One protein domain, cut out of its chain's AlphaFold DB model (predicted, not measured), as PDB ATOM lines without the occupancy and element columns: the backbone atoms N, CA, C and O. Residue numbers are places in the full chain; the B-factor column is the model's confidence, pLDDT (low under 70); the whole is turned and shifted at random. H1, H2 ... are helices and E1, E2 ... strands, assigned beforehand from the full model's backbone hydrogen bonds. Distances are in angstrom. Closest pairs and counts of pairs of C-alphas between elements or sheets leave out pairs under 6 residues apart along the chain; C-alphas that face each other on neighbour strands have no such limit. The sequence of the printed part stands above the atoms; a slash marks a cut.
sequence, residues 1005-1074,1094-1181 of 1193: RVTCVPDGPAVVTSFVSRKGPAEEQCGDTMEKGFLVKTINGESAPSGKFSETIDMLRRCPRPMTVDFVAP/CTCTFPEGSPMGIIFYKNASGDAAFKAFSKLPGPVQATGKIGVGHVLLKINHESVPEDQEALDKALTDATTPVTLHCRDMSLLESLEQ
ATOM      1  N   ARG A1005     -34.729  31.302 -12.979       84.19
ATOM      2  CA  ARG A1005     -34.493  31.702 -11.586       84.19
ATOM      3  C   ARG A1005     -33.390  30.840 -11.012       84.19
ATOM      4  O   ARG A1005     -33.494  29.614 -11.003       84.19
ATOM      5  N   VAL A1006     -32.346  31.505 -10.539       84.50
ATOM      6  CA  VAL A1006     -31.175  30.877  -9.936       84.50
ATOM      7  C   VAL A1006     -31.007  31.467  -8.549       84.50
ATOM      8  O   VAL A1006     -31.161  32.671  -8.373       84.50
ATOM      9  N   THR A1007     -30.733  30.623  -7.567       86.06
ATOM     10  CA  THR A1007     -30.515  31.043  -6.187       86.06
ATOM     11  C   THR A1007     -29.091  30.707  -5.779       86.06
ATOM     12  O   THR A1007     -28.675  29.551  -5.890       86.06
ATOM     13  N   CYS A1008     -28.353  31.706  -5.301       82.06
ATOM     14  CA  CYS A1008     -27.075  31.493  -4.634       82.06
ATOM     15  C   CYS A1008     -27.333  30.865  -3.265       82.06
ATOM     16  O   CYS A1008     -28.003  31.451  -2.411       82.06
ATOM     17  N   VAL A1009     -26.821  29.657  -3.051       76.19
ATOM     18  CA  VAL A1009     -26.827  29.038  -1.726       76.19
ATOM     19  C   VAL A1009     -25.669  29.645  -0.921       76.19
ATOM     20  O   VAL A1009     -24.570  29.737  -1.465       76.19
ATOM     21  N   PRO A1010     -25.858  30.058   0.349       68.38
ATOM     22  CA  PRO A1010     -24.752  30.518   1.191       68.38
ATOM     23  C   PRO A1010     -23.639  29.463   1.248       68.38
ATOM     24  O   PRO A1010     -23.921  28.306   1.561       68.38
ATOM     25  N   ASP A1011     -22.407  29.855   0.908       62.31
ATOM     26  CA  ASP A1011     -21.231  28.976   0.773       62.31
ATOM     27  C   ASP A1011     -21.396  27.810  -0.233       62.31
ATOM     28  O   ASP A1011     -20.674  26.812  -0.171       62.31
ATOM     29  N   GLY A1012     -22.347  27.913  -1.166       67.88
ATOM     30  CA  GLY A1012     -22.703  26.860  -2.116       67.88
ATOM     31  C   GLY A1012     -22.848  27.346  -3.563       67.88
ATOM     32  O   GLY A1012     -22.743  28.538  -3.850       67.88
ATOM     33  N   PRO A1013     -23.069  26.421  -4.514       78.38
ATOM     34  CA  PRO A1013     -23.210  26.768  -5.921       78.38
ATOM     35  C   PRO A1013     -24.523  27.512  -6.202       78.38
ATOM     36  O   PRO A1013     -25.500  27.398  -5.460       78.38
ATOM     37  N   ALA A1014     -24.573  28.236  -7.319       82.31
ATOM     38  CA  ALA A1014     -25.801  28.851  -7.804       82.31
ATOM     39  C   ALA A1014     -26.704  27.789  -8.452       82.31
ATOM     40  O   ALA A1014     -26.332  27.175  -9.455       82.31
ATOM     41  N   VAL A1015     -27.884  27.556  -7.876       82.50
ATOM     42  CA  VAL A1015     -28.790  26.464  -8.269       82.50
ATOM     43  C   VAL A1015     -30.029  27.015  -8.958       82.50
ATOM     44  O   VAL A1015     -30.653  27.958  -8.479       82.50
ATOM     45  N   VAL A1016     -30.426  26.405 -10.071       83.06
ATOM     46  CA  VAL A1016     -31.682  26.705 -10.762       83.06
ATOM     47  C   VAL A1016     -32.853  26.252  -9.892       83.06
ATOM     48  O   VAL A1016     -33.007  25.061  -9.630       83.06
ATOM     49  N   THR A1017     -33.702  27.180  -9.459       76.75
ATOM     50  CA  THR A1017     -34.812  26.894  -8.534       76.75
ATOM     51  C   THR A1017     -36.174  26.879  -9.212       76.75
ATOM     52  O   THR A1017     -37.062  26.143  -8.788       76.75
ATOM     53  N   SER A1018     -36.370  27.673 -10.265       74.12
ATOM     54  CA  SER A1018     -37.638  27.721 -11.002       74.12
ATOM     55  C   SER A1018     -37.500  28.405 -12.366       74.12
ATOM     56  O   SER A1018     -36.442  28.934 -12.713       74.12
ATOM     57  N   PHE A1019     -38.596  28.404 -13.131       78.62
ATOM     58  CA  PHE A1019     -38.739  29.156 -14.375       78.62
ATOM     59  C   PHE A1019     -39.914  30.132 -14.275       78.62
ATOM     60  O   PHE A1019     -40.938  29.813 -13.667       78.62
ATOM     61  N   VAL A1020     -39.796  31.301 -14.899       75.88
ATOM     62  CA  VAL A1020     -40.871  32.296 -14.976       75.88
ATOM     63  C   VAL A1020     -41.616  32.181 -16.292       75.88
ATOM     64  O   VAL A1020     -41.046  32.333 -17.371       75.88
ATOM     65  N   SER A1021     -42.922  31.930 -16.188       66.44
ATOM     66  CA  SER A1021     -43.821  31.888 -17.338       66.44
ATOM     67  C   SER A1021     -43.952  33.265 -17.985       66.44
ATOM     68  O   SER A1021     -44.096  34.273 -17.291       66.44
ATOM     69  N   ARG A1022     -43.944  33.302 -19.319       70.00
ATOM     70  CA  ARG A1022     -44.177  34.527 -20.091       70.00
ATOM     71  C   ARG A1022     -45.670  34.749 -20.333       70.00
ATOM     72  O   ARG A1022     -46.428  33.783 -20.465       70.00
ATOM     73  N   LYS A1023     -46.053  36.027 -20.428       73.62
ATOM     74  CA  LYS A1023     -47.366  36.455 -20.926       73.62
ATOM     75  C   LYS A1023     -47.507  36.050 -22.397       73.62
ATOM     76  O   LYS A1023     -46.533  36.082 -23.145       73.62
ATOM     77  N   GLY A1024     -48.700  35.614 -22.801       72.19
ATOM     78  CA  GLY A1024     -48.993  35.296 -24.205       72.19
ATOM     79  C   GLY A1024     -49.302  36.542 -25.046       72.19
ATOM     80  O   GLY A1024     -49.642  37.573 -24.471       72.19
ATOM     81  N   PRO A1025     -49.282  36.463 -26.395       77.69
ATOM     82  CA  PRO A1025     -49.557  37.614 -27.267       77.69
ATOM     83  C   PRO A1025     -50.902  38.294 -26.979       77.69
ATOM     84  O   PRO A1025     -51.012  39.514 -27.068       77.69
ATOM     85  N   ALA A1026     -51.920  37.513 -26.601       78.62
ATOM     86  CA  ALA A1026     -53.216  38.044 -26.194       78.62
ATOM     87  C   ALA A1026     -53.193  38.742 -24.831       78.62
ATOM     88  O   ALA A1026     -53.892  39.729 -24.646       78.62
ATOM     89  N   GLU A1027     -52.410  38.239 -23.879       82.88
ATOM     90  CA  GLU A1027     -52.284  38.845 -22.551       82.88
ATOM     91  C   GLU A1027     -51.484  40.151 -22.624       82.88
ATOM     92  O   GLU A1027     -51.808  41.114 -21.938       82.88
ATOM     93  N   GLU A1028     -50.476  40.213 -23.497       81.88
ATOM     94  CA  GLU A1028     -49.705  41.434 -23.754       81.88
ATOM     95  C   GLU A1028     -50.537  42.531 -24.432       81.88
ATOM     96  O   GLU A1028     -50.355  43.706 -24.127       81.88
ATOM     97  N   GLN A1029     -51.443  42.166 -25.345       81.56
ATOM     98  CA  GLN A1029     -52.245  43.132 -26.110       81.56
ATOM     99  C   GLN A1029     -53.557  43.510 -25.417       81.56
ATOM    100  O   GLN A1029     -53.979  44.661 -25.477       81.56
ATOM    101  N   CYS A1030     -54.211  42.536 -24.787       80.25
ATOM    102  CA  CYS A1030     -55.598  42.633 -24.345       80.25
ATOM    103  C   CYS A1030     -55.769  42.305 -22.846       80.25
ATOM    104  O   CYS A1030     -56.898  42.271 -22.365       80.25
ATOM    105  N   GLY A1031     -54.686  42.072 -22.090       77.94
ATOM    106  CA  GLY A1031     -54.742  41.604 -20.697       77.94
ATOM    107  C   GLY A1031     -55.519  42.500 -19.729       77.94
ATOM    108  O   GLY A1031     -56.212  41.982 -18.860       77.94
ATOM    109  N   ASP A1032     -55.455  43.818 -19.919       80.19
ATOM    110  CA  ASP A1032     -56.117  44.793 -19.039       80.19
ATOM    111  C   ASP A1032     -57.572  45.093 -19.447       80.19
ATOM    112  O   ASP A1032     -58.292  45.768 -18.716       80.19
ATOM    113  N   THR A1033     -58.008  44.633 -20.627       82.00
ATOM    114  CA  THR A1033     -59.341  44.937 -21.193       82.00
ATOM    115  C   THR A1033     -60.218  43.707 -21.385       82.00
ATOM    116  O   THR A1033     -61.439  43.830 -21.412       82.00
ATOM    117  N   MET A1034     -59.619  42.526 -21.548       83.12
ATOM    118  CA  MET A1034     -60.336  41.295 -21.837       83.12
ATOM    119  C   MET A1034     -60.721  40.579 -20.542       83.12
ATOM    120  O   MET A1034     -59.880  39.996 -19.858       83.12
ATOM    121  N   GLU A1035     -62.015  40.586 -20.231       84.06
ATOM    122  CA  GLU A1035     -62.574  39.904 -19.063       84.06
ATOM    123  C   GLU A1035     -63.253  38.587 -19.444       84.06
ATOM    124  O   GLU A1035     -63.702  38.381 -20.578       84.06
ATOM    125  N   LYS A1036     -63.349  37.672 -18.472       84.69
ATOM    126  CA  LYS A1036     -64.039  36.391 -18.652       84.69
ATOM    127  C   LYS A1036     -65.463  36.635 -19.166       84.69
ATOM    128  O   LYS A1036     -66.241  37.333 -18.528       84.69
ATOM    129  N   GLY A1037     -65.806  35.998 -20.283       83.06
ATOM    130  CA  GLY A1037     -67.123  36.117 -20.914       83.06
ATOM    131  C   GLY A1037     -67.163  36.982 -22.174       83.06
ATOM    132  O   GLY A1037     -68.179  36.960 -22.863       83.06
ATOM    133  N   PHE A1038     -66.075  37.677 -22.530       91.06
ATOM    134  CA  PHE A1038     -65.953  38.349 -23.829       91.06
ATOM    135  C   PHE A1038     -66.106  37.345 -24.981       91.06
ATOM    136  O   PHE A1038     -65.438  36.312 -25.000       91.06
ATOM    137  N   LEU A1039     -66.977  37.639 -25.943       91.31
ATOM    138  CA  LEU A1039     -67.323  36.763 -27.062       91.31
ATOM    139  C   LEU A1039     -66.433  37.036 -28.267       91.31
ATOM    140  O   LEU A1039     -66.143  38.191 -28.566       91.31
ATOM    141  N   VAL A1040     -66.049  35.994 -28.999       90.62
ATOM    142  CA  VAL A1040     -65.382  36.155 -30.296       90.62
ATOM    143  C   VAL A1040     -66.392  36.715 -31.294       90.62
ATOM    144  O   VAL A1040     -67.385  36.064 -31.606       90.62
ATOM    145  N   LYS A1041     -66.133  37.925 -31.791       90.38
ATOM    146  CA  LYS A1041     -66.987  38.637 -32.744       90.38
ATOM    147  C   LYS A1041     -66.532  38.419 -34.179       90.38
ATOM    148  O   LYS A1041     -67.353  38.093 -35.032       90.38
ATOM    149  N   THR A1042     -65.243  38.607 -34.455       91.62
ATOM    150  CA  THR A1042     -64.677  38.386 -35.793       91.62
ATOM    151  C   THR A1042     -63.312  37.710 -35.718       91.62
ATOM    152  O   THR A1042     -62.595  37.838 -34.725       91.62
ATOM    153  N   ILE A1043     -62.947  36.988 -36.777       91.06
ATOM    154  CA  ILE A1043     -61.605  36.445 -36.996       91.06
ATOM    155  C   ILE A1043     -61.173  36.910 -38.385       91.06
ATOM    156  O   ILE A1043     -61.854  36.644 -39.369       91.06
ATOM    157  N   ASN A1044     -60.073  37.654 -38.476       88.62
ATOM    158  CA  ASN A1044     -59.607  38.320 -39.695       88.62
ATOM    159  C   ASN A1044     -60.688  39.181 -40.381       88.62
ATOM    160  O   ASN A1044     -60.713  39.299 -41.606       88.62
ATOM    161  N   GLY A1045     -61.588  39.785 -39.596       83.69
ATOM    162  CA  GLY A1045     -62.708  40.584 -40.101       83.69
ATOM    163  C   GLY A1045     -63.908  39.770 -40.604       83.69
ATOM    164  O   GLY A1045     -64.929  40.363 -40.947       83.69
ATOM    165  N   GLU A1046     -63.829  38.436 -40.617       89.31
ATOM    166  CA  GLU A1046     -64.966  37.556 -40.891       89.31
ATOM    167  C   GLU A1046     -65.757  37.303 -39.603       89.31
ATOM    168  O   GLU A1046     -65.177  37.005 -38.556       89.31
ATOM    169  N   SER A1047     -67.084  37.452 -39.657       88.69
ATOM    170  CA  SER A1047     -67.941  37.300 -38.477       88.69
ATOM    171  C   SER A1047     -67.871  35.876 -37.941       88.69
ATOM    172  O   SER A1047     -68.103  34.918 -38.676       88.69
ATOM    173  N   ALA A1048     -67.610  35.744 -36.644       87.12
ATOM    174  CA  ALA A1048     -67.644  34.456 -35.981       87.12
ATOM    175  C   ALA A1048     -69.070  33.872 -36.014       87.12
ATOM    176  O   ALA A1048     -70.037  34.613 -35.791       87.12
ATOM    177  N   PRO A1049     -69.221  32.565 -36.287       84.81
ATOM    178  CA  PRO A1049     -70.500  31.874 -36.182       84.81
ATOM    179  C   PRO A1049     -71.098  32.005 -34.773       84.81
ATOM    180  O   PRO A1049     -70.560  31.474 -33.797       84.81
ATOM    181  N   SER A1050     -72.230  32.704 -34.660       83.38
ATOM    182  CA  SER A1050     -72.945  32.828 -33.386       83.38
ATOM    183  C   SER A1050     -73.663  31.524 -33.026       83.38
ATOM    184  O   SER A1050     -74.146  30.802 -33.898       83.38
ATOM    185  N   GLY A1051     -73.685  31.192 -31.737       80.81
ATOM    186  CA  GLY A1051     -74.268  29.982 -31.163       80.81
ATOM    187  C   GLY A1051     -73.523  28.689 -31.497       80.81
ATOM    188  O   GLY A1051     -73.967  27.600 -31.126       80.81
ATOM    189  N   LYS A1052     -72.385  28.784 -32.197       86.50
ATOM    190  CA  LYS A1052     -71.674  27.638 -32.765       86.50
ATOM    191  C   LYS A1052     -70.191  27.618 -32.402       86.50
ATOM    192  O   LYS A1052     -69.314  27.788 -33.245       86.50
ATOM    193  N   PHE A1053     -69.918  27.311 -31.136       87.06
ATOM    194  CA  PHE A1053     -68.573  27.184 -30.569       87.06
ATOM    195  C   PHE A1053     -67.599  26.405 -31.464       87.06
ATOM    196  O   PHE A1053     -66.515  26.898 -31.758       87.06
ATOM    197  N   SER A1054     -67.991  25.212 -31.927       82.75
ATOM    198  CA  SER A1054     -67.111  24.353 -32.734       82.75
ATOM    199  C   SER A1054     -66.710  25.009 -34.055       82.75
ATOM    200  O   SER A1054     -65.537  24.965 -34.411       82.75
ATOM    201  N   GLU A1055     -67.649  25.649 -34.758       87.06
ATOM    202  CA  GLU A1055     -67.363  26.309 -36.039       87.06
ATOM    203  C   GLU A1055     -66.430  27.511 -35.837       87.06
ATOM    204  O   GLU A1055     -65.495  27.703 -36.612       87.06
ATOM    205  N   THR A1056     -66.608  28.264 -34.749       85.94
ATOM    206  CA  THR A1056     -65.726  29.385 -34.394       85.94
ATOM    207  C   THR A1056     -64.314  28.922 -34.020       85.94
ATOM    208  O   THR A1056     -63.336  29.522 -34.466       85.94
ATOM    209  N   ILE A1057     -64.166  27.833 -33.253       89.38
ATOM    210  CA  ILE A1057     -62.846  27.255 -32.945       89.38
ATOM    211  C   ILE A1057     -62.184  26.676 -34.202       89.38
ATOM    212  O   ILE A1057     -60.980  26.851 -34.397       89.38
ATOM    213  N   ASP A1058     -62.942  26.025 -35.083       82.94
ATOM    214  CA  ASP A1058     -62.415  25.525 -36.354       82.94
ATOM    215  C   ASP A1058     -61.985  26.668 -37.281       82.94
ATOM    216  O   ASP A1058     -60.957  26.556 -37.951       82.94
ATOM    217  N   MET A1059     -62.701  27.795 -37.263       85.50
ATOM    218  CA  MET A1059     -62.300  29.021 -37.953       85.50
ATOM    219  C   MET A1059     -60.978  29.563 -37.387       85.50
ATOM    220  O   MET A1059     -60.045  29.802 -38.153       85.50
ATOM    221  N   LEU A1060     -60.817  29.622 -36.057       84.50
ATOM    222  CA  LEU A1060     -59.537  29.976 -35.416       84.50
ATOM    223  C   LEU A1060     -58.395  29.014 -35.794       84.50
ATOM    224  O   LEU A1060     -57.257  29.440 -35.969       84.50
ATOM    225  N   ARG A1061     -58.665  27.711 -35.927       83.75
ATOM    226  CA  ARG A1061     -57.640  26.717 -36.295       83.75
ATOM    227  C   ARG A1061     -57.222  26.808 -37.761       83.75
ATOM    228  O   ARG A1061     -56.056  26.574 -38.068       83.75
ATOM    229  N   ARG A1062     -58.167  27.101 -38.660       83.12
ATOM    230  CA  ARG A1062     -57.942  27.146 -40.115       83.12
ATOM    231  C   ARG A1062     -57.416  28.495 -40.599       83.12
ATOM    232  O   ARG A1062     -56.847  28.554 -41.687       83.12
ATOM    233  N   CYS A1063     -57.596  29.564 -39.824       80.69
ATOM    234  CA  CYS A1063     -57.119  30.883 -40.210       80.69
ATOM    235  C   CYS A1063     -55.578  30.924 -40.269       80.69
ATOM    236  O   CYS A1063     -54.908  30.634 -39.272       80.69
ATOM    237  N   PRO A1064     -54.997  31.309 -41.422       78.44
ATOM    238  CA  PRO A1064     -53.557  31.453 -41.559       78.44
ATOM    239  C   PRO A1064     -53.054  32.592 -40.671       78.44
ATOM    240  O   PRO A1064     -53.759  33.573 -40.426       78.44
ATOM    241  N   ARG A1065     -51.818  32.455 -40.190       80.94
ATOM    242  CA  ARG A1065     -51.151  33.485 -39.393       80.94
ATOM    243  C   ARG A1065     -50.351  34.417 -40.315       80.94
ATOM    244  O   ARG A1065     -49.777  33.919 -41.279       80.94
ATOM    245  N   PRO A1066     -50.273  35.728 -40.033       83.25
ATOM    246  CA  PRO A1066     -50.826  36.416 -38.870       83.25
ATOM    247  C   PRO A1066     -52.357  36.472 -38.889       83.25
ATOM    248  O   PRO A1066     -52.961  36.681 -39.936       83.25
ATOM    249  N   MET A1067     -52.968  36.275 -37.722       88.56
ATOM    250  CA  MET A1067     -54.421  36.363 -37.556       88.56
ATOM    251  C   MET A1067     -54.802  37.438 -36.547       88.56
ATOM    252  O   MET A1067     -54.065  37.688 -35.599       88.56
ATOM    253  N   THR A1068     -55.975  38.021 -36.714       90.12
ATOM    254  CA  THR A1068     -56.555  39.029 -35.834       90.12
ATOM    255  C   THR A1068     -57.899  38.517 -35.335       90.12
ATOM    256  O   THR A1068     -58.692  38.012 -36.122       90.12
ATOM    257  N   VAL A1069     -58.152  38.608 -34.034       91.88
ATOM    258  CA  VAL A1069     -59.407  38.167 -33.418       91.88
ATOM    259  C   VAL A1069     -60.002  39.333 -32.650       91.88
ATOM    260  O   VAL A1069     -59.351  39.873 -31.754       91.88
ATOM    261  N   ASP A1070     -61.231  39.701 -33.002       91.44
ATOM    262  CA  ASP A1070     -62.003  40.717 -32.298       91.44
ATOM    263  C   ASP A1070     -62.895  40.054 -31.256       91.44
ATOM    264  O   ASP A1070     -63.651  39.129 -31.559       91.44
ATOM    265  N   PHE A1071     -62.858  40.582 -30.042       92.38
ATOM    266  CA  PHE A1071     -63.695  40.190 -28.925       92.38
ATOM    267  C   PHE A1071     -64.677  41.308 -28.585       92.38
ATOM    268  O   PHE A1071     -64.355  42.485 -28.737       92.38
ATOM    269  N   VAL A1072     -65.863  40.953 -28.097       90.88
ATOM    270  CA  VAL A1072     -66.900  41.893 -27.657       90.88
ATOM    271  C   VAL A1072     -67.431  41.501 -26.283       90.88
ATOM    272  O   VAL A1072     -67.661  40.323 -26.017       90.88
ATOM    273  N   ALA A1073     -67.625  42.480 -25.405       86.31
ATOM    274  CA  ALA A1073     -68.258  42.256 -24.113       86.31
ATOM    275  C   ALA A1073     -69.690  41.704 -24.292       86.31
ATOM    276  O   ALA A1073     -70.392  42.112 -25.225       86.31
ATOM    277  N   PRO A1074     -70.140  40.780 -23.424       76.75
ATOM    278  CA  PRO A1074     -71.510  40.281 -23.468       76.75
ATOM    279  C   PRO A1074     -72.511  41.417 -23.167       76.75
ATOM    280  O   PRO A1074     -72.186  42.313 -22.384       76.75
ATOM    281  N   CYS A1094     -62.213  44.417 -27.856       87.06
ATOM    282  CA  CYS A1094     -60.752  44.354 -27.911       87.06
ATOM    283  C   CYS A1094     -60.294  43.451 -29.061       87.06
ATOM    284  O   CYS A1094     -60.944  42.463 -29.388       87.06
ATOM    285  N   THR A1095     -59.180  43.810 -29.690       89.75
ATOM    286  CA  THR A1095     -58.654  43.119 -30.871       89.75
ATOM    287  C   THR A1095     -57.263  42.606 -30.556       89.75
ATOM    288  O   THR A1095     -56.386  43.395 -30.211       89.75
ATOM    289  N   CYS A1096     -57.042  41.301 -30.705       88.44
ATOM    290  CA  CYS A1096     -55.741  40.687 -30.456       88.44
ATOM    291  C   CYS A1096     -55.181  40.085 -31.756       88.44
ATOM    292  O   CYS A1096     -55.885  39.390 -32.491       88.44
ATOM    293  N   THR A1097     -53.906  40.350 -32.048       87.94
ATOM    294  CA  THR A1097     -53.206  39.888 -33.256       87.94
ATOM    295  C   THR A1097     -52.155  38.838 -32.910       87.94
ATOM    296  O   THR A1097     -51.352  39.018 -31.998       87.94
ATOM    297  N   PHE A1098     -52.119  37.745 -33.664       86.00
ATOM    298  CA  PHE A1098     -51.240  36.607 -33.425       86.00
ATOM    299  C   PHE A1098     -50.290  36.379 -34.607       86.00
ATOM    300  O   PHE A1098     -50.735  35.907 -35.658       86.00
ATOM    301  N   PRO A1099     -48.984  36.670 -34.449       78.00
ATOM    302  CA  PRO A1099     -47.967  36.441 -35.476       78.00
ATOM    303  C   PRO A1099     -47.779  34.963 -35.845       78.00
ATOM    304  O   PRO A1099     -48.169  34.055 -35.099       78.00
ATOM    305  N   GLU A1100     -47.127  34.720 -36.980       72.69
ATOM    306  CA  GLU A1100     -46.724  33.383 -37.425       72.69
ATOM    307  C   GLU A1100     -45.839  32.684 -36.375       72.69
ATOM    308  O   GLU A1100     -44.976  33.305 -35.757       72.69
ATOM    309  N   GLY A1101     -46.107  31.401 -36.107       59.41
ATOM    310  CA  GLY A1101     -45.369  30.599 -35.121       59.41
ATOM    311  C   GLY A1101     -45.660  30.890 -33.638       59.41
ATOM    312  O   GLY A1101     -45.150  30.172 -32.781       59.41
ATOM    313  N   SER A1102     -46.487  31.889 -33.303       65.44
ATOM    314  CA  SER A1102     -46.810  32.223 -31.904       65.44
ATOM    315  C   SER A1102     -48.012  31.425 -31.358       65.44
ATOM    316  O   SER A1102     -49.028  31.300 -32.043       65.44
ATOM    317  N   PRO A1103     -47.978  30.889 -30.127       69.44
ATOM    318  CA  PRO A1103     -49.174  30.321 -29.496       69.44
ATOM    319  C   PRO A1103     -50.174  31.437 -29.137       69.44
ATOM    320  O   PRO A1103     -49.767  32.541 -28.787       69.44
ATOM    321  N   MET A1104     -51.489  31.172 -29.207       74.75
ATOM    322  CA  MET A1104     -52.502  32.206 -28.904       74.75
ATOM    323  C   MET A1104     -52.471  32.647 -27.441       74.75
ATOM    324  O   MET A1104     -52.772  33.793 -27.130       74.75
ATOM    325  N   GLY A1105     -52.108  31.749 -26.528       74.81
ATOM    326  CA  GLY A1105     -52.081  32.101 -25.116       74.81
ATOM    327  C   GLY A1105     -53.475  32.282 -24.501       74.81
ATOM    328  O   GLY A1105     -53.566  32.906 -23.451       74.81
ATOM    329  N   ILE A1106     -54.552  31.808 -25.145       81.81
ATOM    330  CA  ILE A1106     -55.950  31.999 -24.722       81.81
ATOM    331  C   ILE A1106     -56.638  30.648 -24.516       81.81
ATOM    332  O   ILE A1106     -56.508  29.743 -25.340       81.81
ATOM    333  N   ILE A1107     -57.438  30.559 -23.457       80.94
ATOM    334  CA  ILE A1107     -58.383  29.477 -23.191       80.94
ATOM    335  C   ILE A1107     -59.796  29.982 -23.507       80.94
ATOM    336  O   ILE A1107     -60.242  30.981 -22.939       80.94
ATOM    337  N   PHE A1108     -60.505  29.277 -24.387       88.50
ATOM    338  CA  PHE A1108     -61.904  29.547 -24.728       88.50
ATOM    339  C   PHE A1108     -62.850  28.593 -23.991       88.50
ATOM    340  O   PHE A1108     -62.458  27.492 -23.607       88.50
ATOM    341  N   TYR A1109     -64.105  28.998 -23.816       86.44
ATOM    342  CA  TYR A1109     -65.197  28.132 -23.374       86.44
ATOM    343  C   TYR A1109     -66.482  28.436 -24.150       86.44
ATOM    344  O   TYR A1109     -66.629  29.516 -24.724       86.44
ATOM    345  N   LYS A1110     -67.409  27.475 -24.173       88.38
ATOM    346  CA  LYS A1110     -68.742  27.644 -24.759       88.38
ATOM    347  C   LYS A1110     -69.653  28.340 -23.745       88.38
ATOM    348  O   LYS A1110     -69.843  27.815 -22.649       88.38
ATOM    349  N   ASN A1111     -70.188  29.512 -24.086       84.81
ATOM    350  CA  ASN A1111     -71.172  30.193 -23.235       84.81
ATOM    351  C   ASN A1111     -72.562  29.514 -23.337       84.81
ATOM    352  O   ASN A1111     -72.763  28.611 -24.152       84.81
ATOM    353  N   ALA A1112     -73.534  29.951 -22.527       80.19
ATOM    354  CA  ALA A1112     -74.894  29.393 -22.529       80.19
ATOM    355  C   ALA A1112     -75.610  29.530 -23.889       80.19
ATOM    356  O   ALA A1112     -76.370  28.648 -24.276       80.19
ATOM    357  N   SER A1113     -75.315  30.596 -24.637       80.38
ATOM    358  CA  SER A1113     -75.842  30.840 -25.986       80.38
ATOM    359  C   SER A1113     -75.169  29.986 -27.067       80.38
ATOM    360  O   SER A1113     -75.633  29.958 -28.201       80.38
ATOM    361  N   GLY A1114     -74.092  29.272 -26.731       82.50
ATOM    362  CA  GLY A1114     -73.318  28.441 -27.646       82.50
ATOM    363  C   GLY A1114     -72.165  29.147 -28.366       82.50
ATOM    364  O   GLY A1114     -71.486  28.495 -29.155       82.50
ATOM    365  N   ASP A1115     -71.904  30.428 -28.102       87.62
ATOM    366  CA  ASP A1115     -70.785  31.196 -28.660       87.62
ATOM    367  C   ASP A1115     -69.437  30.845 -27.999       87.62
ATOM    368  O   ASP A1115     -69.368  30.371 -26.859       87.62
ATOM    369  N   ALA A1116     -68.340  31.130 -28.709       88.75
ATOM    370  CA  ALA A1116     -66.988  31.066 -28.160       88.75
ATOM    371  C   ALA A1116     -66.679  32.303 -27.317       88.75
ATOM    372  O   ALA A1116     -66.626  33.419 -27.830       88.75
ATOM    373  N   ALA A1117     -66.441  32.080 -26.025       88.44
ATOM    374  CA  ALA A1117     -66.145  33.114 -25.050       88.44
ATOM    375  C   ALA A1117     -64.747  32.937 -24.444       88.44
ATOM    376  O   ALA A1117     -64.258  31.820 -24.255       88.44
ATOM    377  N   PHE A1118     -64.097  34.049 -24.116       90.50
ATOM    378  CA  PHE A1118     -62.811  34.090 -23.433       90.50
ATOM    379  C   PHE A1118     -62.936  33.606 -21.979       90.50
ATOM    380  O   PHE A1118     -63.762  34.119 -21.221       90.50
ATOM    381  N   LYS A1119     -62.093  32.645 -21.571       85.25
ATOM    382  CA  LYS A1119     -62.024  32.119 -20.195       85.25
ATOM    383  C   LYS A1119     -60.861  32.718 -19.401       85.25
ATOM    384  O   LYS A1119     -61.082  33.206 -18.297       85.25
ATOM    385  N   ALA A1120     -59.639  32.581 -19.920       82.31
ATOM    386  CA  ALA A1120     -58.390  32.965 -19.255       82.31
ATOM    387  C   ALA A1120     -57.195  32.928 -20.228       82.31
ATOM    388  O   ALA A1120     -57.289  32.345 -21.309       82.31
ATOM    389  N   PHE A1121     -56.049  33.480 -19.817       80.88
ATOM    390  CA  PHE A1121     -54.773  33.329 -20.525       80.88
ATOM    391  C   PHE A1121     -54.036  32.038 -20.123       80.88
ATOM    392  O   PHE A1121     -54.094  31.615 -18.968       80.88
ATOM    393  N   SER A1122     -53.322  31.407 -21.060       70.25
ATOM    394  CA  SER A1122     -52.474  30.234 -20.797       70.25
ATOM    395  C   SER A1122     -51.013  30.644 -20.586       70.25
ATOM    396  O   SER A1122     -50.446  31.346 -21.423       70.25
ATOM    397  N   LYS A1123     -50.375  30.142 -19.523       64.69
ATOM    398  CA  LYS A1123     -48.957  30.395 -19.211       64.69
ATOM    399  C   LYS A1123     -48.036  29.762 -20.264       64.69
ATOM    400  O   LYS A1123     -48.113  28.555 -20.483       64.69
ATOM    401  N   LEU A1124     -47.154  30.549 -20.886       65.31
ATOM    402  CA  LEU A1124     -46.193  30.056 -21.883       65.31
ATOM    403  C   LEU A1124     -44.808  29.795 -21.260       65.31
ATOM    404  O   LEU A1124     -44.380  30.577 -20.403       65.31
ATOM    405  N   PRO A1125     -44.088  28.733 -21.681       64.38
ATOM    406  CA  PRO A1125     -42.728  28.470 -21.215       64.38
ATOM    407  C   PRO A1125     -41.760  29.559 -21.700       64.38
ATOM    408  O   PRO A1125     -41.873  30.055 -22.823       64.38
ATOM    409  N   GLY A1126     -40.808  29.942 -20.848       69.88
ATOM    410  CA  GLY A1126     -39.762  30.907 -21.194       69.88
ATOM    411  C   GLY A1126     -38.656  30.322 -22.092       69.88
ATOM    412  O   GLY A1126     -38.639  29.114 -22.332       69.88
ATOM    413  N   PRO A1127     -37.742  31.151 -22.637       71.62
ATOM    414  CA  PRO A1127     -36.734  30.715 -23.606       71.62
ATOM    415  C   PRO A1127     -35.765  29.652 -23.083       71.62
ATOM    416  O   PRO A1127     -35.387  28.777 -23.858       71.62
ATOM    417  N   VAL A1128     -35.391  29.672 -21.801       76.06
ATOM    418  CA  VAL A1128     -34.568  28.610 -21.206       76.06
ATOM    419  C   VAL A1128     -35.401  27.352 -20.992       76.06
ATOM    420  O   VAL A1128     -34.977  26.264 -21.396       76.06
ATOM    421  N   GLN A1129     -36.606  27.496 -20.432       71.75
ATOM    422  CA  GLN A1129     -37.514  26.374 -20.177       71.75
ATOM    423  C   GLN A1129     -37.897  25.635 -21.471       71.75
ATOM    424  O   GLN A1129     -37.953  24.406 -21.498       71.75
ATOM    425  N   ALA A1130     -38.095  26.369 -22.567       66.12
ATOM    426  CA  ALA A1130     -38.426  25.826 -23.881       66.12
ATOM    427  C   ALA A1130     -37.307  24.955 -24.477       66.12
ATOM    428  O   ALA A1130     -37.586  24.096 -25.313       66.12
ATOM    429  N   THR A1131     -36.049  25.124 -24.044       68.81
ATOM    430  CA  THR A1131     -34.949  24.260 -24.507       68.81
ATOM    431  C   THR A1131     -35.042  22.837 -23.962       68.81
ATOM    432  O   THR A1131     -34.475  21.923 -24.564       68.81
ATOM    433  N   GLY A1132     -35.695  22.650 -22.806       65.50
ATOM    434  CA  GLY A1132     -35.757  21.377 -22.082       65.50
ATOM    435  C   GLY A1132     -34.395  20.817 -21.653       65.50
ATOM    436  O   GLY A1132     -34.310  19.648 -21.291       65.50
ATOM    437  N   LYS A1133     -33.314  21.605 -21.751       66.56
ATOM    438  CA  LYS A1133     -31.948  21.162 -21.429       66.56
ATOM    439  C   LYS A1133     -31.567  21.455 -19.984       66.56
ATOM    440  O   LYS A1133     -30.882  20.637 -19.394       66.56
ATOM    441  N   ILE A1134     -32.015  22.590 -19.445       72.88
ATOM    442  CA  ILE A1134     -31.806  22.989 -18.049       72.88
ATOM    443  C   ILE A1134     -33.063  22.646 -17.254       72.88
ATOM    444  O   ILE A1134     -34.167  23.008 -17.661       72.88
ATOM    445  N   GLY A1135     -32.887  21.965 -16.122       72.06
ATOM    446  CA  GLY A1135     -33.948  21.655 -15.166       72.06
ATOM    447  C   GLY A1135     -33.746  22.349 -13.819       72.06
ATOM    448  O   GLY A1135     -32.675  22.882 -13.526       72.06
ATOM    449  N   VAL A1136     -34.778  22.308 -12.975       71.88
ATOM    450  CA  VAL A1136     -34.653  22.691 -11.559       71.88
ATOM    451  C   VAL A1136     -33.654  21.748 -10.876       71.88
ATOM    452  O   VAL A1136     -33.646  20.553 -11.158       71.88
ATOM    453  N   GLY A1137     -32.785  22.286 -10.022       69.19
ATOM    454  CA  GLY A1137     -31.699  21.554  -9.361       69.19
ATOM    455  C   GLY A1137     -30.369  21.549 -10.124       69.19
ATOM    456  O   GLY A1137     -29.347  21.164  -9.564       69.19
ATOM    457  N   HIS A1138     -30.340  22.019 -11.375       81.69
ATOM    458  CA  HIS A1138     -29.079  22.208 -12.092       81.69
ATOM    459  C   HIS A1138     -28.251  23.331 -11.470       81.69
ATOM    460  O   HIS A1138     -28.790  24.349 -11.039       81.69
ATOM    461  N   VAL A1139     -26.931  23.179 -11.487       83.44
ATOM    462  CA  VAL A1139     -25.990  24.205 -11.039       83.44
ATOM    463  C   VAL A1139     -25.534  25.045 -12.221       83.44
ATOM    464  O   VAL A1139     -25.102  24.515 -13.245       83.44
ATOM    465  N   LEU A1140     -25.597  26.365 -12.076       85.88
ATOM    466  CA  LEU A1140     -25.010  27.308 -13.014       85.88
ATOM    467  C   LEU A1140     -23.577  27.621 -12.572       85.88
ATOM    468  O   LEU A1140     -23.346  28.099 -11.467       85.88
ATOM    469  N   LEU A1141     -22.611  27.330 -13.441       84.06
ATOM    470  CA  LEU A1141     -21.182  27.498 -13.169       84.06
ATOM    471  C   LEU A1141     -20.642  28.811 -13.739       84.06
ATOM    472  O   LEU A1141     -19.849  29.492 -13.092       84.06
ATOM    473  N   LYS A1142     -21.043  29.149 -14.972       86.00
ATOM    474  CA  LYS A1142     -20.589  30.354 -15.680       86.00
ATOM    475  C   LYS A1142     -21.681  30.937 -16.567       86.00
ATOM    476  O   LYS A1142     -22.463  30.186 -17.152       86.00
ATOM    477  N   ILE A1143     -21.651  32.256 -16.732       88.44
ATOM    478  CA  ILE A1143     -22.447  33.019 -17.700       88.44
ATOM    479  C   ILE A1143     -21.453  33.731 -18.620       88.44
ATOM    480  O   ILE A1143     -20.585  34.448 -18.140       88.44
ATOM    481  N   ASN A1144     -21.523  33.511 -19.935       85.38
ATOM    482  CA  ASN A1144     -20.612  34.129 -20.913       85.38
ATOM    483  C   ASN A1144     -19.122  33.950 -20.574       85.38
ATOM    484  O   ASN A1144     -18.310  34.848 -20.773       85.38
ATOM    485  N   HIS A1145     -18.773  32.756 -20.085       78.50
ATOM    486  CA  HIS A1145     -17.436  32.359 -19.621       78.50
ATOM    487  C   HIS A1145     -16.939  33.026 -18.327       78.50
ATOM    488  O   HIS A1145     -15.871  32.650 -17.838       78.50
ATOM    489  N   GLU A1146     -17.716  33.926 -17.732       82.00
ATOM    490  CA  GLU A1146     -17.451  34.509 -16.418       82.00
ATOM    491  C   GLU A1146     -18.079  33.649 -15.315       82.00
ATOM    492  O   GLU A1146     -19.161  33.083 -15.493       82.00
ATOM    493  N   SER A1147     -17.387  33.506 -14.183       83.06
ATOM    494  CA  SER A1147     -17.913  32.774 -13.026       83.06
ATOM    495  C   SER A1147     -19.188  33.426 -12.504       83.06
ATOM    496  O   SER A1147     -19.316  34.650 -12.507       83.06
ATOM    497  N   VAL A1148     -20.119  32.602 -12.032       85.75
ATOM    498  CA  VAL A1148     -21.354  33.095 -11.421       85.75
ATOM    499  C   VAL A1148     -21.035  33.936 -10.173       85.75
ATOM    500  O   VAL A1148     -20.258  33.479  -9.334       85.75
ATOM    501  N   PRO A1149     -21.607  35.151 -10.037       84.94
ATOM    502  CA  PRO A1149     -21.487  35.947  -8.820       84.94
ATOM    503  C   PRO A1149     -22.032  35.210  -7.592       84.94
ATOM    504  O   PRO A1149     -23.074  34.565  -7.668       84.94
ATOM    505  N   GLU A1150     -21.357  35.346  -6.449       81.75
ATOM    506  CA  GLU A1150     -21.800  34.759  -5.170       81.75
ATOM    507  C   GLU A1150     -22.998  35.511  -4.563       81.75
ATOM    508  O   GLU A1150     -23.776  34.947  -3.796       81.75
ATOM    509  N   ASP A1151     -23.172  36.780  -4.933       85.94
ATOM    510  CA  ASP A1151     -24.270  37.631  -4.483       85.94
ATOM    511  C   ASP A1151     -25.504  37.497  -5.395       85.94
ATOM    512  O   ASP A1151     -25.397  37.552  -6.622       85.94
ATOM    513  N   GLN A1152     -26.684  37.347  -4.784       86.81
ATOM    514  CA  GLN A1152     -27.946  37.125  -5.496       86.81
ATOM    515  C   GLN A1152     -28.339  38.314  -6.387       86.81
ATOM    516  O   GLN A1152     -28.801  38.109  -7.507       86.81
ATOM    517  N   GLU A1153     -28.139  39.550  -5.921       86.56
ATOM    518  CA  GLU A1153     -28.488  40.755  -6.682       86.56
ATOM    519  C   GLU A1153     -27.552  40.917  -7.890       86.56
ATOM    520  O   GLU A1153     -27.992  41.230  -9.001       86.56
ATOM    521  N   ALA A1154     -26.262  40.619  -7.706       86.44
ATOM    522  CA  ALA A1154     -25.283  40.586  -8.787       86.44
ATOM    523  C   ALA A1154     -25.564  39.473  -9.814       86.44
ATOM    524  O   ALA A1154     -25.391  39.704 -11.013       86.44
ATOM    525  N   LEU A1155     -26.018  38.293  -9.378       88.44
ATOM    526  CA  LEU A1155     -26.401  37.185 -10.258       88.44
ATOM    527  C   LEU A1155     -27.656  37.509 -11.081       88.44
ATOM    528  O   LEU A1155     -27.648  37.331 -12.301       88.44
ATOM    529  N   ASP A1156     -28.706  38.032 -10.449       85.25
ATOM    530  CA  ASP A1156     -29.937  38.423 -11.149       85.25
ATOM    531  C   ASP A1156     -29.648  39.499 -12.205       85.25
ATOM    532  O   ASP A1156     -30.158  39.445 -13.333       85.25
ATOM    533  N   LYS A1157     -28.751  40.438 -11.881       86.25
ATOM    534  CA  LYS A1157     -28.256  41.429 -12.835       86.25
ATOM    535  C   LYS A1157     -27.440  40.794 -13.963       86.25
ATOM    536  O   LYS A1157     -27.686  41.110 -15.122       86.25
ATOM    537  N   ALA A1158     -26.525  39.873 -13.663       86.69
ATOM    538  CA  ALA A1158     -25.712  39.188 -14.670       86.69
ATOM    539  C   ALA A1158     -26.557  38.360 -15.657       86.69
ATOM    540  O   ALA A1158     -26.246  38.327 -16.845       86.69
ATOM    541  N   LEU A1159     -27.642  37.729 -15.196       86.56
ATOM    542  CA  LEU A1159     -28.587  37.002 -16.054       86.56
ATOM    543  C   LEU A1159     -29.440  37.942 -16.916       86.56
ATOM    544  O   LEU A1159     -29.745  37.615 -18.064       86.56
ATOM    545  N   THR A1160     -29.820  39.101 -16.375       85.44
ATOM    546  CA  THR A1160     -30.645  40.093 -17.079       85.44
ATOM    547  C   THR A1160     -29.841  40.863 -18.130       85.44
ATOM    548  O   THR A1160     -30.325  41.065 -19.243       85.44
ATOM    549  N   ASP A1161     -28.601  41.232 -17.804       86.56
ATOM    550  CA  ASP A1161     -27.710  42.044 -18.644       86.56
ATOM    551  C   ASP A1161     -26.849  41.193 -19.604       86.56
ATOM    552  O   ASP A1161     -26.014  41.727 -20.340       86.56
ATOM    553  N   ALA A1162     -27.030  39.866 -19.609       84.50
ATOM    554  CA  ALA A1162     -26.235  38.945 -20.413       84.50
ATOM    555  C   ALA A1162     -26.324  39.269 -21.916       84.50
ATOM    556  O   ALA A1162     -27.397  39.268 -22.525       84.50
ATOM    557  N   THR A1163     -25.169  39.505 -22.537       83.88
ATOM    558  CA  THR A1163     -25.055  39.791 -23.970       83.88
ATOM    559  C   THR A1163     -25.294  38.539 -24.809       83.88
ATOM    560  O   THR A1163     -24.704  37.487 -24.566       83.88
ATOM    561  N   THR A1164     -26.168  38.655 -25.811       79.62
ATOM    562  CA  THR A1164     -26.534  37.559 -26.717       79.62
ATOM    563  C   THR A1164     -25.515  37.387 -27.854       79.62
ATOM    564  O   THR A1164     -25.091  38.399 -28.420       79.62
ATOM    565  N   PRO A1165     -25.176  36.151 -28.266       81.38
ATOM    566  CA  PRO A1165     -25.688  34.889 -27.736       81.38
ATOM    567  C   PRO A1165     -25.125  34.579 -26.341       81.38
ATOM    568  O   PRO A1165     -23.916  34.628 -26.124       81.38
ATOM    569  N   VAL A1166     -26.014  34.252 -25.405       86.56
ATOM    570  CA  VAL A1166     -25.662  33.948 -24.017       86.56
ATOM    571  C   VAL A1166     -25.214  32.497 -23.922       86.56
ATOM    572  O   VAL A1166     -25.909  31.604 -24.404       86.56
ATOM    573  N   THR A1167     -24.077  32.243 -23.281       86.00
ATOM    574  CA  THR A1167     -23.595  30.896 -22.965       86.00
ATOM    575  C   THR A1167     -23.720  30.624 -21.473       86.00
ATOM    576  O   THR A1167     -23.147  31.325 -20.644       86.00
ATOM    577  N   LEU A1168     -24.478  29.591 -21.125       84.50
ATOM    578  CA  LEU A1168     -24.646  29.120 -19.759       84.50
ATOM    579  C   LEU A1168     -23.878  27.812 -19.610       84.50
ATOM    580  O   LEU A1168     -24.188  26.826 -20.279       84.50
ATOM    581  N   HIS A1169     -22.859  27.805 -18.755       84.06
ATOM    582  CA  HIS A1169     -22.193  26.570 -18.358       84.06
ATOM    583  C   HIS A1169     -22.968  25.984 -17.188       84.06
ATOM    584  O   HIS A1169     -22.973  26.561 -16.101       84.06
ATOM    585  N   CYS A1170     -23.621  24.854 -17.417       82.12
ATOM    586  CA  CYS A1170     -24.485  24.209 -16.444       82.12
ATOM    587  C   CYS A1170     -23.938  22.835 -16.077       82.12
ATOM    588  O   CYS A1170     -23.255  22.185 -16.872       82.12
ATOM    589  N   ARG A1171     -24.267  22.394 -14.868       80.19
ATOM    590  CA  ARG A1171     -23.953  21.065 -14.369       80.19
ATOM    591  C   ARG A1171     -25.198  20.416 -13.793       80.19
ATOM    592  O   ARG A1171     -25.873  20.995 -12.945       80.19
ATOM    593  N   ASP A1172     -25.490  19.217 -14.267       80.25
ATOM    594  CA  ASP A1172     -26.518  18.357 -13.708       80.25
ATOM    595  C   ASP A1172     -25.957  17.661 -12.462       80.25
ATOM    596  O   ASP A1172     -25.199  16.691 -12.553       80.25
ATOM    597  N   MET A1173     -26.298  18.202 -11.292       68.88
ATOM    598  CA  MET A1173     -25.856  17.649 -10.010       68.88
ATOM    599  C   MET A1173     -26.477  16.288  -9.726       68.88
ATOM    600  O   MET A1173     -25.816  15.453  -9.128       68.88
ATOM    601  N   SER A1174     -27.691  16.020 -10.213       63.25
ATOM    602  CA  SER A1174     -28.336  14.720 -10.015       63.25
ATOM    603  C   SER A1174     -27.620  13.617 -10.796       63.25
ATOM    604  O   SER A1174     -27.360  12.538 -10.263       63.25
ATOM    605  N   LEU A1175     -27.207  13.912 -12.036       65.88
ATOM    606  CA  LEU A1175     -26.402  12.994 -12.835       65.88
ATOM    607  C   LEU A1175     -25.007  12.811 -12.223       65.88
ATOM    608  O   LEU A1175     -24.543  11.676 -12.128       65.88
ATOM    609  N   LEU A1176     -24.360  13.887 -11.763       65.25
ATOM    610  CA  LEU A1176     -23.048  13.803 -11.112       65.25
ATOM    611  C   LEU A1176     -23.098  12.969  -9.820       65.25
ATOM    612  O   LEU A1176     -22.332  12.022  -9.679       65.25
ATOM    613  N   GLU A1177     -24.047  13.250  -8.927       62.72
ATOM    614  CA  GLU A1177     -24.234  12.508  -7.676       62.72
ATOM    615  C   GLU A1177     -24.571  11.035  -7.937       62.72
ATOM    616  O   GLU A1177     -24.094  10.158  -7.221       62.72
ATOM    617  N   SER A1178     -25.332  10.729  -8.994       60.66
ATOM    618  CA  SER A1178     -25.625   9.342  -9.378       60.66
ATOM    619  C   SER A1178     -24.386   8.569  -9.847       60.66
ATOM    620  O   SER A1178     -24.299   7.355  -9.636       60.66
ATOM    621  N   LEU A1179     -23.423   9.261 -10.469       61.69
ATOM    622  CA  LEU A1179     -22.142   8.688 -10.873       61.69
ATOM    623  C   LEU A1179     -21.235   8.475  -9.647       61.69
ATOM    624  O   LEU A1179     -20.635   7.408  -9.533       61.69
ATOM    625  N   GLU A1180     -21.217   9.418  -8.699       59.31
ATOM    626  CA  GLU A1180     -20.391   9.376  -7.477       59.31
ATOM    627  C   GLU A1180     -20.928   8.404  -6.399       59.31
ATOM    628  O   GLU A1180     -20.182   7.615  -5.821       59.31
ATOM    629  N   GLN A1181     -22.239   8.368  -6.133       53.34
ATOM    630  CA  GLN A1181     -22.842   7.437  -5.157       53.34
ATOM    631  C   GLN A1181     -22.743   5.969  -5.600       53.34
ATOM    632  O   GLN A1181     -22.726   5.042  -4.785       53.34
TER     633      GLN A1181
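What this domain is: This is residues 1005 to 1074 and 1094 to 1181 of the 1193 residues of the protein "PDZ domain-containing protein" of Hondaea fermentalgiana (UniProt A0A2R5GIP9). Two lobes make an elongated dumbbell, joined across a thin waist by two stretches of chain, residues 1020 to 1024 and 1122 to 1126. One lobe is a strongly twisted sheet, E1 E2 E8 E9, with H3 packed on it, and residues 1176 to 1181 of H4 stick out from it; the other is a sheet, E3 E4 E5, with H1 and H2 on one face and the hairpin E6 and E7 over that same face, where its strand E7 touches E3. The printed part has 158 residues, with four named helices and nine named strands in the order E1 E2 H1 E3 H2 E4 E5 E6 E7 E8 H3 E9 H4. The three sheets are antiparallel and the class is mixed, helices and strands. The whole is loose, with a radius of gyration of the C-alphas of 21.7 A, and spans 62 by 34 by 26 A.

Where its parts are: The largest sheet has E1, residues 1005 to 1008, beginning at C-alpha 1005 (-34.493, 31.702, -11.586); E2, 1014 to 1019, 14.5 A long; E8, 1139 to 1143; and E9, 1166 to 1171, 16.2 A. With it go H3, 1152 to 1160, 12.3 A, and H4, 1173 to 1181, 11.7 A, ending at C-alpha 1181 (-22.842, 7.437, -5.157). The other lobe has H1, 1025 to 1030; E3, 1039 to 1043; H2, 1053 to 1062, 14.3 A; E4, 1067 to 1072, 16.9 A; E5, 1094 to 1098, 13.4 A; E6, 1106 to 1110, 13.5 A; and E7, 1116 to 1121, 14.6 A.

How they stand to each other: E1 and E2 form a hairpin, with N 1007 and O 1015 2.8 A apart. E2 and E8 are antiparallel, with N 1140 and O 1014 at 2.8 A. E8 and E9 are antiparallel at 153 degrees, with N 1141 and O 1169 at 2.8 A. H3 is on this sheet at a height of 7.9 A, only just over E1 with 3 of its C-alphas; the closest C-alphas are those of Cys 1008 and Gln 1152, 5.8 A. H4 is not on it. In the other lobe, N 1041 and O 1070 of E3 and E4 are 2.8 A apart, and N 1098 and O 1067 of E5 and E4 2.7 A. H1 is on this sheet along E5, at 10 degrees on the local plane; the C-alphas of Ala 1026 and Cys 1096 are closest, 5.6 A. H2 is on the same face, over E3 and E4 at a height of 10.4 A. In the hairpin E6 and E7, N 1107 and O 1120 are 2.8 A apart. The closest C-alphas of E3 and E7 are those of Leu 1039 and Ala 1117, 4.3 A. In H1, H2, H3 and H4 every O i to N i+4 pair is within hydrogen-bond range.

The domain as a whole: The C-alphas farthest apart, those of Ser 1047 and Gln 1181, are 63.5 A apart. Residues 1075 to 1093 are not printed; C-alphas 1074 and 1094 are 12.3 A apart across the cut. E7 to E8 is a long link of 17 residues. Mean pLDDT of the printed part is 80.4, with 25 residues under 70, among them 1123 to 1126 and 1173 to 1181.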